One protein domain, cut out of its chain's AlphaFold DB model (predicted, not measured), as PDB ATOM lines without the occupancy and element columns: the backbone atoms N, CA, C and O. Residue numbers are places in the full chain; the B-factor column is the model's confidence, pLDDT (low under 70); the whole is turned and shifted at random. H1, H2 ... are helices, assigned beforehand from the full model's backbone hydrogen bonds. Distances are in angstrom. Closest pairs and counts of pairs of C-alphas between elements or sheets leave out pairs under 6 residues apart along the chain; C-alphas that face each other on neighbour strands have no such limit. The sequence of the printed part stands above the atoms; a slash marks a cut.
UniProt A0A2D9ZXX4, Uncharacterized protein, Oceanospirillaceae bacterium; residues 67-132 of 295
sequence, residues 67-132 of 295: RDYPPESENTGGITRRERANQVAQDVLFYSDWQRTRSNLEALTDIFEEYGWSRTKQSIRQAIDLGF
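AT A GLANCE: This is residues 67 to 132 of the 295 residues of an uncharacterized protein of Oceanospirillaceae bacterium (UniProt A0A2D9ZXX4). What does the printed part look like at first sight? Two helices, H1 and H2, cross near their middles as an X, and a third, H3, runs beside H1 in nearly the same direction but with little contact. A leading tail of residues 67 to 80 loops past the end of the body where H1 begins, H2 ends and H3 begins. What is it built of, and how large is it? The 66 printed residues hold three named helices, in the order H1, H2, H3, and no named strand, and the class is all helix. The whole is compact, with a radius of gyration of the C-alphas of 11.9 A, and the C-alphas span 33 by 23 by 15 A along their three main axes.

HOW THE PARTS SIT: What comes before the first helix? Residues 67 to 80 form a stretch of 14 residues with no named element, and their C-alphas lie 13 to 19 A from the mean of all C-alphas. How do the first two helices stand to each other? H1, residues 81 to 95, and H2, residues 102 to 115, touch with 21 pairs of C-alphas within 8 A. Their closest C-alphas are those of Asn 86 and Thr 109, 4.9 A apart, and their centres are 8.0 A apart. They run opposite ways at a steep tilt of 59 degrees. Where does the third helix stand? H3, residues 118 to 129, only just touches H1, with 3 pairs of C-alphas within 8 A; H1 touches H3 with residues 88 to 92 alone, and H3 touches H1 with residues 121 to 125 alone; the closest C-alphas of the two are those of Val 92 and Arg 125, 7.2 A apart. H1 and H3 run the same way at a shallow tilt of 23 degrees. H2 and H3 are close but not clearly touching, with the closest C-alphas, those of Phe 112 and Thr 120, 6.8 A apart, and they run opposite ways at a steep tilt of 46 degrees. What do the backbone N and O atoms show? In H1, H2 and H3 every O i to N i+4 pair is within hydrogen-bond range.

IN THESE COORDINATES: Where does the first helix begin and end? H1 has 15 residues, the most of the three helices, from Arg 81 with its C-alpha at (181.472, 210.958, 110.672) to Tyr 95, and it is 21.3 A long from first to last C-alpha. Where is the second helix found? H2 has 14 residues, from Arg 102 with its C-alpha at (164.691, 215.881, 104.621) to Tyr 115, and it measures 20.2 A from first to last C-alpha. And the third? H3 has 12 residues, from Ser 118 to Asp 129, whose C-alpha is at (167.759, 231.234, 120.420), and it measures 16.7 A from first to last C-alpha.

THE WHOLE: How far does the printed part reach? The two C-alphas farthest apart are those of Gly 77 and Gly 131, at 36.0 A, while the first and last printed C-alphas, those of Arg 67 and Phe 132, are 22.6 A apart. Is there a cut, and how long are the links? The printed part has no cut; a short link of 6 residues joins H1 to H2, and a tight link of 2 residues joins H2 to H3. Where is the model's confidence low? The mean pLDDT of the printed part is 85.1, and the 11 residues under 70 are residues 67 to 77. The mean pLDDT is 93 in H1, 93 in H2 and 90 in H3.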
ATOM      1  N   ARG A  67     187.305 223.899 111.856       62.50
ATOM      2  CA  ARG A  67     187.905 222.844 111.017       62.50
ATOM      3  C   ARG A  67     189.353 222.517 111.373       62.50
ATOM      4  O   ARG A  67     189.798 221.410 111.073       62.50
ATOM      5  N   ASP A  68     190.072 223.448 112.003       58.06
ATOM      6  CA  ASP A  68     191.471 223.253 112.405       58.06
ATOM      7  C   ASP A  68     191.587 222.466 113.717       58.06
ATOM      8  O   ASP A  68     192.663 221.961 114.058       58.06
ATOM      9  N   TYR A  69     190.481 222.303 114.452       58.66
ATOM     10  CA  TYR A  69     190.452 221.351 115.550       58.66
ATOM     11  C   TYR A  69     190.607 219.933 114.999       58.66
ATOM     12  O   TYR A  69     189.904 219.556 114.055       58.66
ATOM     13  N   PRO A  70     191.490 219.107 115.598       53.88
ATOM     14  CA  PRO A  70     191.542 217.700 115.249       53.88
ATOM     15  C   PRO A  70     190.125 217.138 115.377       53.88
ATOM     16  O   PRO A  70     189.448 217.457 116.363       53.88
ATOM     17  N   PRO A  71     189.664 216.345 114.391       56.19
ATOM     18  CA  PRO A  71     188.323 215.790 114.425       56.19
ATOM     19  C   PRO A  71     188.124 215.155 115.792       56.19
ATOM     20  O   PRO A  71     188.976 214.370 116.222       56.19
ATOM     21  N   GLU A  72     187.058 215.554 116.493       60.12
ATOM     22  CA  GLU A  72     186.721 214.979 117.792       60.12
ATOM     23  C   GLU A  72     186.886 213.467 117.698       60.12
ATOM     24  O   GLU A  72     186.258 212.831 116.851       60.12
ATOM     25  N   SER A  73     187.825 212.935 118.489       55.16
ATOM     26  CA  SER A  73     188.426 211.623 118.259       55.16
ATOM     27  C   SER A  73     187.371 210.575 117.912       55.16
ATOM     28  O   SER A  73     186.437 210.366 118.691       55.16
ATOM     29  N   GLU A  74     187.565 209.905 116.773       53.25
ATOM     30  CA  GLU A  74     186.724 208.860 116.173       53.25
ATOM     31  C   GLU A  74     186.644 207.565 117.010       53.25
ATOM     32  O   GLU A  74     186.726 206.455 116.491       53.25
ATOM     33  N   ASN A  75     186.470 207.655 118.326       52.84
ATOM     34  CA  ASN A  75     186.175 206.501 119.171       52.84
ATOM     35  C   ASN A  75     184.661 206.340 119.355       52.84
ATOM     36  O   ASN A  75     184.139 206.190 120.458       52.84
ATOM     37  N   THR A  76     183.937 206.345 118.239       55.09
ATOM     38  CA  THR A  76     182.541 205.910 118.161       55.09
ATOM     39  C   THR A  76     182.519 204.553 117.487       55.09
ATOM     40  O   THR A  76     182.497 204.487 116.265       55.09
ATOM     41  N   GLY A  77     182.568 203.473 118.274       58.41
ATOM     42  CA  GLY A  77     182.641 202.082 117.809       58.41
ATOM     43  C   GLY A  77     181.702 201.729 116.643       58.41
ATOM     44  O   GLY A  77     180.612 201.209 116.866       58.41
ATOM     45  N   GLY A  78     182.158 201.982 115.411       74.75
ATOM     46  CA  GLY A  78     181.500 201.646 114.145       74.75
ATOM     47  C   GLY A  78     180.653 202.733 113.463       74.75
ATOM     48  O   GLY A  78     180.117 202.436 112.401       74.75
ATOM     49  N   ILE A  79     180.508 203.946 114.010       81.19
ATOM     50  CA  ILE A  79     179.665 205.005 113.408       81.19
ATOM     51  C   ILE A  79     180.531 205.945 112.565       81.19
ATOM     52  O   ILE A  79     181.564 206.418 113.040       81.19
ATOM     53  N   THR A  80     180.106 206.232 111.335       87.00
ATOM     54  CA  THR A  80     180.803 207.163 110.433       87.00
ATOM     55  C   THR A  80     180.630 208.625 110.863       87.00
ATOM     56  O   THR A  80     179.644 208.992 111.508       87.00
ATOM     57  N   ARG A  81     181.554 209.501 110.440       85.19
ATOM     58  CA  ARG A  81     181.472 210.958 110.672       85.19
ATOM     59  C   ARG A  81     180.136 211.536 110.197       85.19
ATOM     60  O   ARG A  81     179.483 212.253 110.953       85.19
ATOM     61  N   ARG A  82     179.685 211.160 108.993       91.25
ATOM     62  CA  ARG A  82     178.398 211.592 108.424       91.25
ATOM     63  C   ARG A  82     177.205 211.133 109.256       91.25
ATOM     64  O   ARG A  82     176.275 211.907 109.470       91.25
ATOM     65  N   GLU A  83     177.205 209.887 109.726       91.00
ATOM     66  CA  GLU A  83     176.131 209.363 110.580       91.00
ATOM     67  C   GLU A  83     176.093 210.081 111.930       91.00
ATOM     68  O   GLU A  83     175.012 210.401 112.427       91.00
ATOM     69  N   ARG A  84     177.258 210.394 112.507       90.62
ATOM     70  CA  ARG A  84     177.335 211.167 113.749       90.62
ATOM     71  C   ARG A  84     176.853 212.603 113.556       90.62
ATOM     72  O   ARG A  84     176.027 213.068 114.340       90.62
ATOM     73  N   ALA A  85     177.300 213.269 112.495       92.50
ATOM     74  CA  ALA A  85     176.810 214.586 112.102       92.50
ATOM     75  C   ALA A  85     175.287 214.568 111.887       92.50
ATOM     76  O   ALA A  85     174.594 215.491 112.309       92.50
ATOM     77  N   ASN A  86     174.738 213.485 111.321       94.31
ATOM     78  CA  ASN A  86     173.298 213.342 111.123       94.31
ATOM     79  C   ASN A  86     172.535 213.249 112.448       94.31
ATOM     80  O   ASN A  86     171.503 213.895 112.596       94.31
ATOM     81  N   GLN A  87     173.044 212.488 113.420       93.50
ATOM     82  CA  GLN A  87     172.458 212.430 114.765       93.50
ATOM     83  C   GLN A  87     172.432 213.818 115.413       93.50
ATOM     84  O   GLN A  87     171.418 214.226 115.971       93.50
ATOM     85  N   VAL A  88     173.526 214.575 115.291       93.88
ATOM     86  CA  VAL A  88     173.594 215.941 115.823       93.88
ATOM     87  C   VAL A  88     172.632 216.880 115.091       93.88
ATOM     88  O   VAL A  88     171.946 217.670 115.739       93.88
ATOM     89  N   ALA A  89     172.523 216.770 113.767       95.00
ATOM     90  CA  ALA A  89     171.565 217.534 112.976       95.00
ATOM     91  C   ALA A  89     170.115 217.244 113.393       95.00
ATOM     92  O   ALA A  89     169.316 218.171 113.523       95.00
ATOM     93  N   GLN A  90     169.782 215.976 113.666       94.81
ATOM     94  CA  GLN A  90     168.475 215.601 114.205       94.81
ATOM     95  C   GLN A  90     168.230 216.256 115.567       94.81
ATOM     96  O   GLN A  90     167.182 216.870 115.744       94.81
ATOM     97  N   ASP A  91     169.188 216.192 116.500       94.50
ATOM     98  CA  ASP A  91     169.068 216.847 117.812       94.50
ATOM     99  C   ASP A  91     168.764 218.347 117.687       94.50
ATOM    100  O   ASP A  91     167.972 218.891 118.456       94.50
ATOM    101  N   VAL A  92     169.419 219.029 116.745       94.31
ATOM    102  CA  VAL A  92     169.222 220.465 116.508       94.31
ATOM    103  C   VAL A  92     167.852 220.736 115.892       94.31
ATOM    104  O   VAL A  92     167.156 221.627 116.363       94.31
ATOM    105  N   LEU A  93     167.408 219.922 114.933       94.12
ATOM    106  CA  LEU A  93     166.057 220.027 114.369       94.12
ATOM    107  C   LEU A  93     164.948 219.718 115.377       94.12
ATOM    108  O   LEU A  93     163.840 220.236 115.253       94.12
ATOM    109  N   PHE A  94     165.213 218.856 116.361       93.56
ATOM    110  CA  PHE A  94     164.284 218.618 117.465       93.56
ATOM    111  C   PHE A  94     164.205 219.805 118.424       93.56
ATOM    112  O   PHE A  94     163.148 220.010 119.016       93.56
ATOM    113  N   TYR A  95     165.302 220.549 118.572       92.25
ATOM    114  CA  TYR A  95     165.378 221.751 119.400       92.25
ATOM    115  C   TYR A  95     164.756 222.981 118.719       92.25
ATOM    116  O   TYR A  95     164.150 223.800 119.395       92.25
ATOM    117  N   SER A  96     164.894 223.103 117.397       92.00
ATOM    118  CA  SER A  96     164.384 224.237 116.621       92.00
ATOM    119  C   SER A  96     162.897 224.122 116.272       92.00
ATOM    120  O   SER A  96     162.383 223.018 116.085       92.00
ATOM    121  N   ASP A  97     162.266 225.262 115.988       89.88
ATOM    122  CA  ASP A  97     160.925 225.337 115.389       89.88
ATOM    123  C   ASP A  97     160.917 225.184 113.852       89.88
ATOM    124  O   ASP A  97     159.885 225.345 113.195       89.88
ATOM    125  N   TRP A  98     162.062 224.870 113.237       92.75
ATOM    126  CA  TRP A  98     162.152 224.699 111.789       92.75
ATOM    127  C   TRP A  98     161.410 223.448 111.301       92.75
ATOM    128  O   TRP A  98     161.254 222.445 112.002       92.75
ATOM    129  N   GLN A  99     160.988 223.475 110.035       89.75
ATOM    130  CA  GLN A  99     160.330 222.325 109.419       89.75
ATOM    131  C   GLN A  99     161.270 221.114 109.384       89.75
ATOM    132  O   GLN A  99     162.417 221.203 108.942       89.75
ATOM    133  N   ARG A 100     160.766 219.947 109.797       89.88
ATOM    134  CA  ARG A 100     161.518 218.678 109.820       89.88
ATOM    135  C   ARG A 100     161.530 218.004 108.449       89.88
ATOM    136  O   ARG A 100     161.126 216.854 108.290       89.88
ATOM    137  N   THR A 101     161.958 218.755 107.446       92.56
ATOM    138  CA  THR A 101     162.073 218.290 106.066       92.56
ATOM    139  C   THR A 101     163.413 217.588 105.870       92.56
ATOM    140  O   THR A 101     164.416 217.951 106.481       92.56
ATOM    141  N   ARG A 102     163.454 216.594 104.975       91.44
ATOM    142  CA  ARG A 102     164.691 215.881 104.621       91.44
ATOM    143  C   ARG A 102     165.811 216.829 104.167       91.44
ATOM    144  O   ARG A 102     166.947 216.638 104.575       91.44
ATOM    145  N   SER A 103     165.473 217.855 103.387       93.12
ATOM    146  CA  SER A 103     166.429 218.863 102.909       93.12
ATOM    147  C   SER A 103     167.087 219.636 104.060       93.12
ATOM    148  O   SER A 103     168.306 219.760 104.080       93.12
ATOM    149  N   ASN A 104     166.314 220.050 105.070       92.75
ATOM    150  CA  ASN A 104     166.840 220.757 106.244       92.75
ATOM    151  C   ASN A 104     167.799 219.880 107.059       92.75
ATOM    152  O   ASN A 104     168.827 220.347 107.547       92.75
ATOM    153  N   LEU A 105     167.472 218.590 107.182       94.88
ATOM    154  CA  LEU A 105     168.337 217.616 107.841       94.88
ATOM    155  C   LEU A 105     169.635 217.391 107.064       94.88
ATOM    156  O   LEU A 105     170.700 217.309 107.676       94.88
ATOM    157  N   GLU A 106     169.557 217.269 105.739       95.38
ATOM    158  CA  GLU A 106     170.731 217.103 104.881       95.38
ATOM    159  C   GLU A 106     171.655 218.325 104.985       95.38
ATOM    160  O   GLU A 106     172.823 218.136 105.321       95.38
ATOM    161  N   ALA A 107     171.121 219.546 104.873       94.44
ATOM    162  CA  ALA A 107     171.892 220.789 104.986       94.44
ATOM    163  C   ALA A 107     172.624 220.927 106.333       94.44
ATOM    164  O   ALA A 107     173.823 221.200 106.370       94.44
ATOM    165  N   LEU A 108     171.934 220.682 107.453       94.88
ATOM    166  CA  LEU A 108     172.570 220.705 108.774       94.88
ATOM    167  C   LEU A 108     173.607 219.599 108.934       94.88
ATOM    168  O   LEU A 108     174.628 219.804 109.586       94.88
ATOM    169  N   THR A 109     173.357 218.422 108.353       95.19
ATOM    170  CA  THR A 109     174.338 217.345 108.441       95.19
ATOM    171  C   THR A 109     175.620 217.707 107.700       95.19
ATOM    172  O   THR A 109     176.695 217.441 108.227       95.19
ATOM    173  N   ASP A 110     175.516 218.333 106.527       94.19
ATOM    174  CA  ASP A 110     176.682 218.781 105.762       94.19
ATOM    175  C   ASP A 110     177.482 219.829 106.550       94.19
ATOM    176  O   ASP A 110     178.705 219.743 106.623       94.19
ATOM    177  N   ILE A 111     176.802 220.759 107.233       93.44
ATOM    178  CA  ILE A 111     177.450 221.747 108.112       93.44
ATOM    179  C   ILE A 111     178.219 221.064 109.254       93.44
ATOM    180  O   ILE A 111     179.389 221.375 109.474       93.44
ATOM    181  N   PHE A 112     177.598 220.123 109.973       92.44
ATOM    182  CA  PHE A 112     178.252 219.426 111.091       92.44
ATOM    183  C   PHE A 112     179.349 218.457 110.650       92.44
ATOM    184  O   PHE A 112     180.285 218.182 111.403       92.44
ATOM    185  N   GLU A 113     179.238 217.903 109.447       90.69
ATOM    186  CA  GLU A 113     180.304 217.100 108.867       90.69
ATOM    187  C   GLU A 113     181.513 217.969 108.528       90.69
ATOM    188  O   GLU A 113     182.639 217.558 108.802       90.69
ATOM    189  N   GLU A 114     181.295 219.167 107.991       89.50
ATOM    190  CA  GLU A 114     182.352 220.076 107.566       89.50
ATOM    191  C   GLU A 114     183.067 220.740 108.755       89.50
ATOM    192  O   GLU A 114     184.283 220.613 108.887       89.50
ATOM    193  N   TYR A 115     182.317 221.377 109.658       85.00
ATOM    194  CA  TYR A 115     182.854 222.214 110.743       85.00
ATOM    195  C   TYR A 115     183.006 221.487 112.089       85.00
ATOM    196  O   TYR A 115     183.523 222.049 113.048       85.00
ATOM    197  N   GLY A 116     182.586 220.220 112.167       86.06
ATOM    198  CA  GLY A 116     182.489 219.491 113.430       86.06
ATOM    199  C   GLY A 116     181.185 219.802 114.166       86.06
ATOM    200  O   GLY A 116     180.318 220.506 113.659       86.06
ATOM    201  N   TRP A 117     180.993 219.221 115.355       86.38
ATOM    202  CA  TRP A 117     179.687 219.262 116.025       86.38
ATOM    203  C   TRP A 117     179.660 219.836 117.436       86.38
ATOM    204  O   TRP A 117     178.564 220.153 117.875       86.38
ATOM    205  N   SER A 118     180.760 220.007 118.176       85.56
ATOM    206  CA  SER A 118     180.650 220.648 119.503       85.56
ATOM    207  C   SER A 118     180.427 222.157 119.400       85.56
ATOM    208  O   SER A 118     179.345 222.639 119.744       85.56
ATOM    209  N   ARG A 119     181.420 222.903 118.894       83.62
ATOM    210  CA  ARG A 119     181.356 224.373 118.783       83.62
ATOM    211  C   ARG A 119     180.271 224.815 117.803       83.62
ATOM    212  O   ARG A 119     179.393 225.586 118.176       83.62
ATOM    213  N   THR A 120     180.214 224.196 116.625       88.88
ATOM    214  CA  THR A 120     179.191 224.481 115.610       88.88
ATOM    215  C   THR A 120     177.768 224.278 116.142       88.88
ATOM    216  O   THR A 120     176.885 225.089 115.874       88.88
ATOM    217  N   LYS A 121     177.510 223.231 116.948       90.81
ATOM    218  CA  LYS A 121     176.175 222.998 117.540       90.81
ATOM    219  C   LYS A 121     175.829 224.069 118.558       90.81
ATOM    220  O   LYS A 121     174.670 224.468 118.627       90.81
ATOM    221  N   GLN A 122     176.802 224.508 119.353       89.62
ATOM    222  CA  GLN A 122     176.611 225.604 120.297       89.62
ATOM    223  C   GLN A 122     176.275 226.903 119.558       89.62
ATOM    224  O   GLN A 122     175.254 227.510 119.869       89.62
ATOM    225  N   SER A 123     177.053 227.261 118.536       88.75
ATOM    226  CA  SER A 123     176.832 228.453 117.710       88.75
ATOM    227  C   SER A 123     175.472 228.427 117.005       88.75
ATOM    228  O   SER A 123     174.728 229.402 117.051       88.75
ATOM    229  N   ILE A 124     175.087 227.289 116.416       91.69
ATOM    230  CA  ILE A 124     173.778 227.136 115.761       91.69
ATOM    231  C   ILE A 124     172.630 227.201 116.775       91.69
ATOM    232  O   ILE A 124     171.596 227.788 116.480       91.69
ATOM    233  N   ARG A 125     172.783 226.634 117.979       92.69
ATOM    234  CA  ARG A 125     171.762 226.757 119.033       92.69
ATOM    235  C   ARG A 125     171.595 228.194 119.502       92.69
ATOM    236  O   ARG A 125     170.465 228.645 119.602       92.69
ATOM    237  N   GLN A 126     172.695 228.912 119.703       90.12
ATOM    238  CA  GLN A 126     172.646 230.341 120.007       90.12
ATOM    239  C   GLN A 126     171.956 231.121 118.883       90.12
ATOM    240  O   GLN A 126     171.117 231.970 119.159       90.12
ATOM    241  N   ALA A 127     172.235 230.796 117.618       89.00
ATOM    242  CA  ALA A 127     171.536 231.395 116.484       89.00
ATOM    243  C   ALA A 127     170.023 231.092 116.514       89.00
ATOM    244  O   ALA A 127     169.211 231.990 116.309       89.00
ATOM    245  N   ILE A 128     169.622 229.857 116.828       92.38
ATOM    246  CA  ILE A 128     168.204 229.498 117.004       92.38
ATOM    247  C   ILE A 128     167.569 230.330 118.126       92.38
ATOM    248  O   ILE A 128     166.488 230.879 117.930       92.38
ATOM    249  N   ASP A 129     168.247 230.464 119.269       91.56
ATOM    250  CA  ASP A 129     167.759 231.234 120.420       91.56
ATOM    251  C   ASP A 129     167.614 232.734 120.094       91.56
ATOM    252  O   ASP A 129     166.716 233.402 120.605       91.56
ATOM    253  N   LEU A 130     168.463 233.255 119.202       87.69
ATOM    254  CA  LEU A 130     168.394 234.618 118.661       87.69
ATOM    255  C   LEU A 130     167.360 234.779 117.530       87.69
ATOM    256  O   LEU A 130     167.179 235.882 117.018       87.69
ATOM    257  N   GLY A 131     166.664 233.704 117.143       89.50
ATOM    258  CA  GLY A 131     165.593 233.730 116.148       89.50
ATOM    259  C   GLY A 131     166.050 233.609 114.693       89.50
ATOM    260  O   GLY A 131     165.265 233.904 113.792       89.50
ATOM    261  N   PHE A 132     167.286 233.173 114.436       89.81
ATOM    262  CA  PHE A 132     167.767 232.966 113.069       89.81
ATOM    263  C   PHE A 132     167.046 231.799 112.377       89.81
ATOM    264  O   PHE A 132     166.764 230.748 112.966       89.81
TER     265      PHE A 132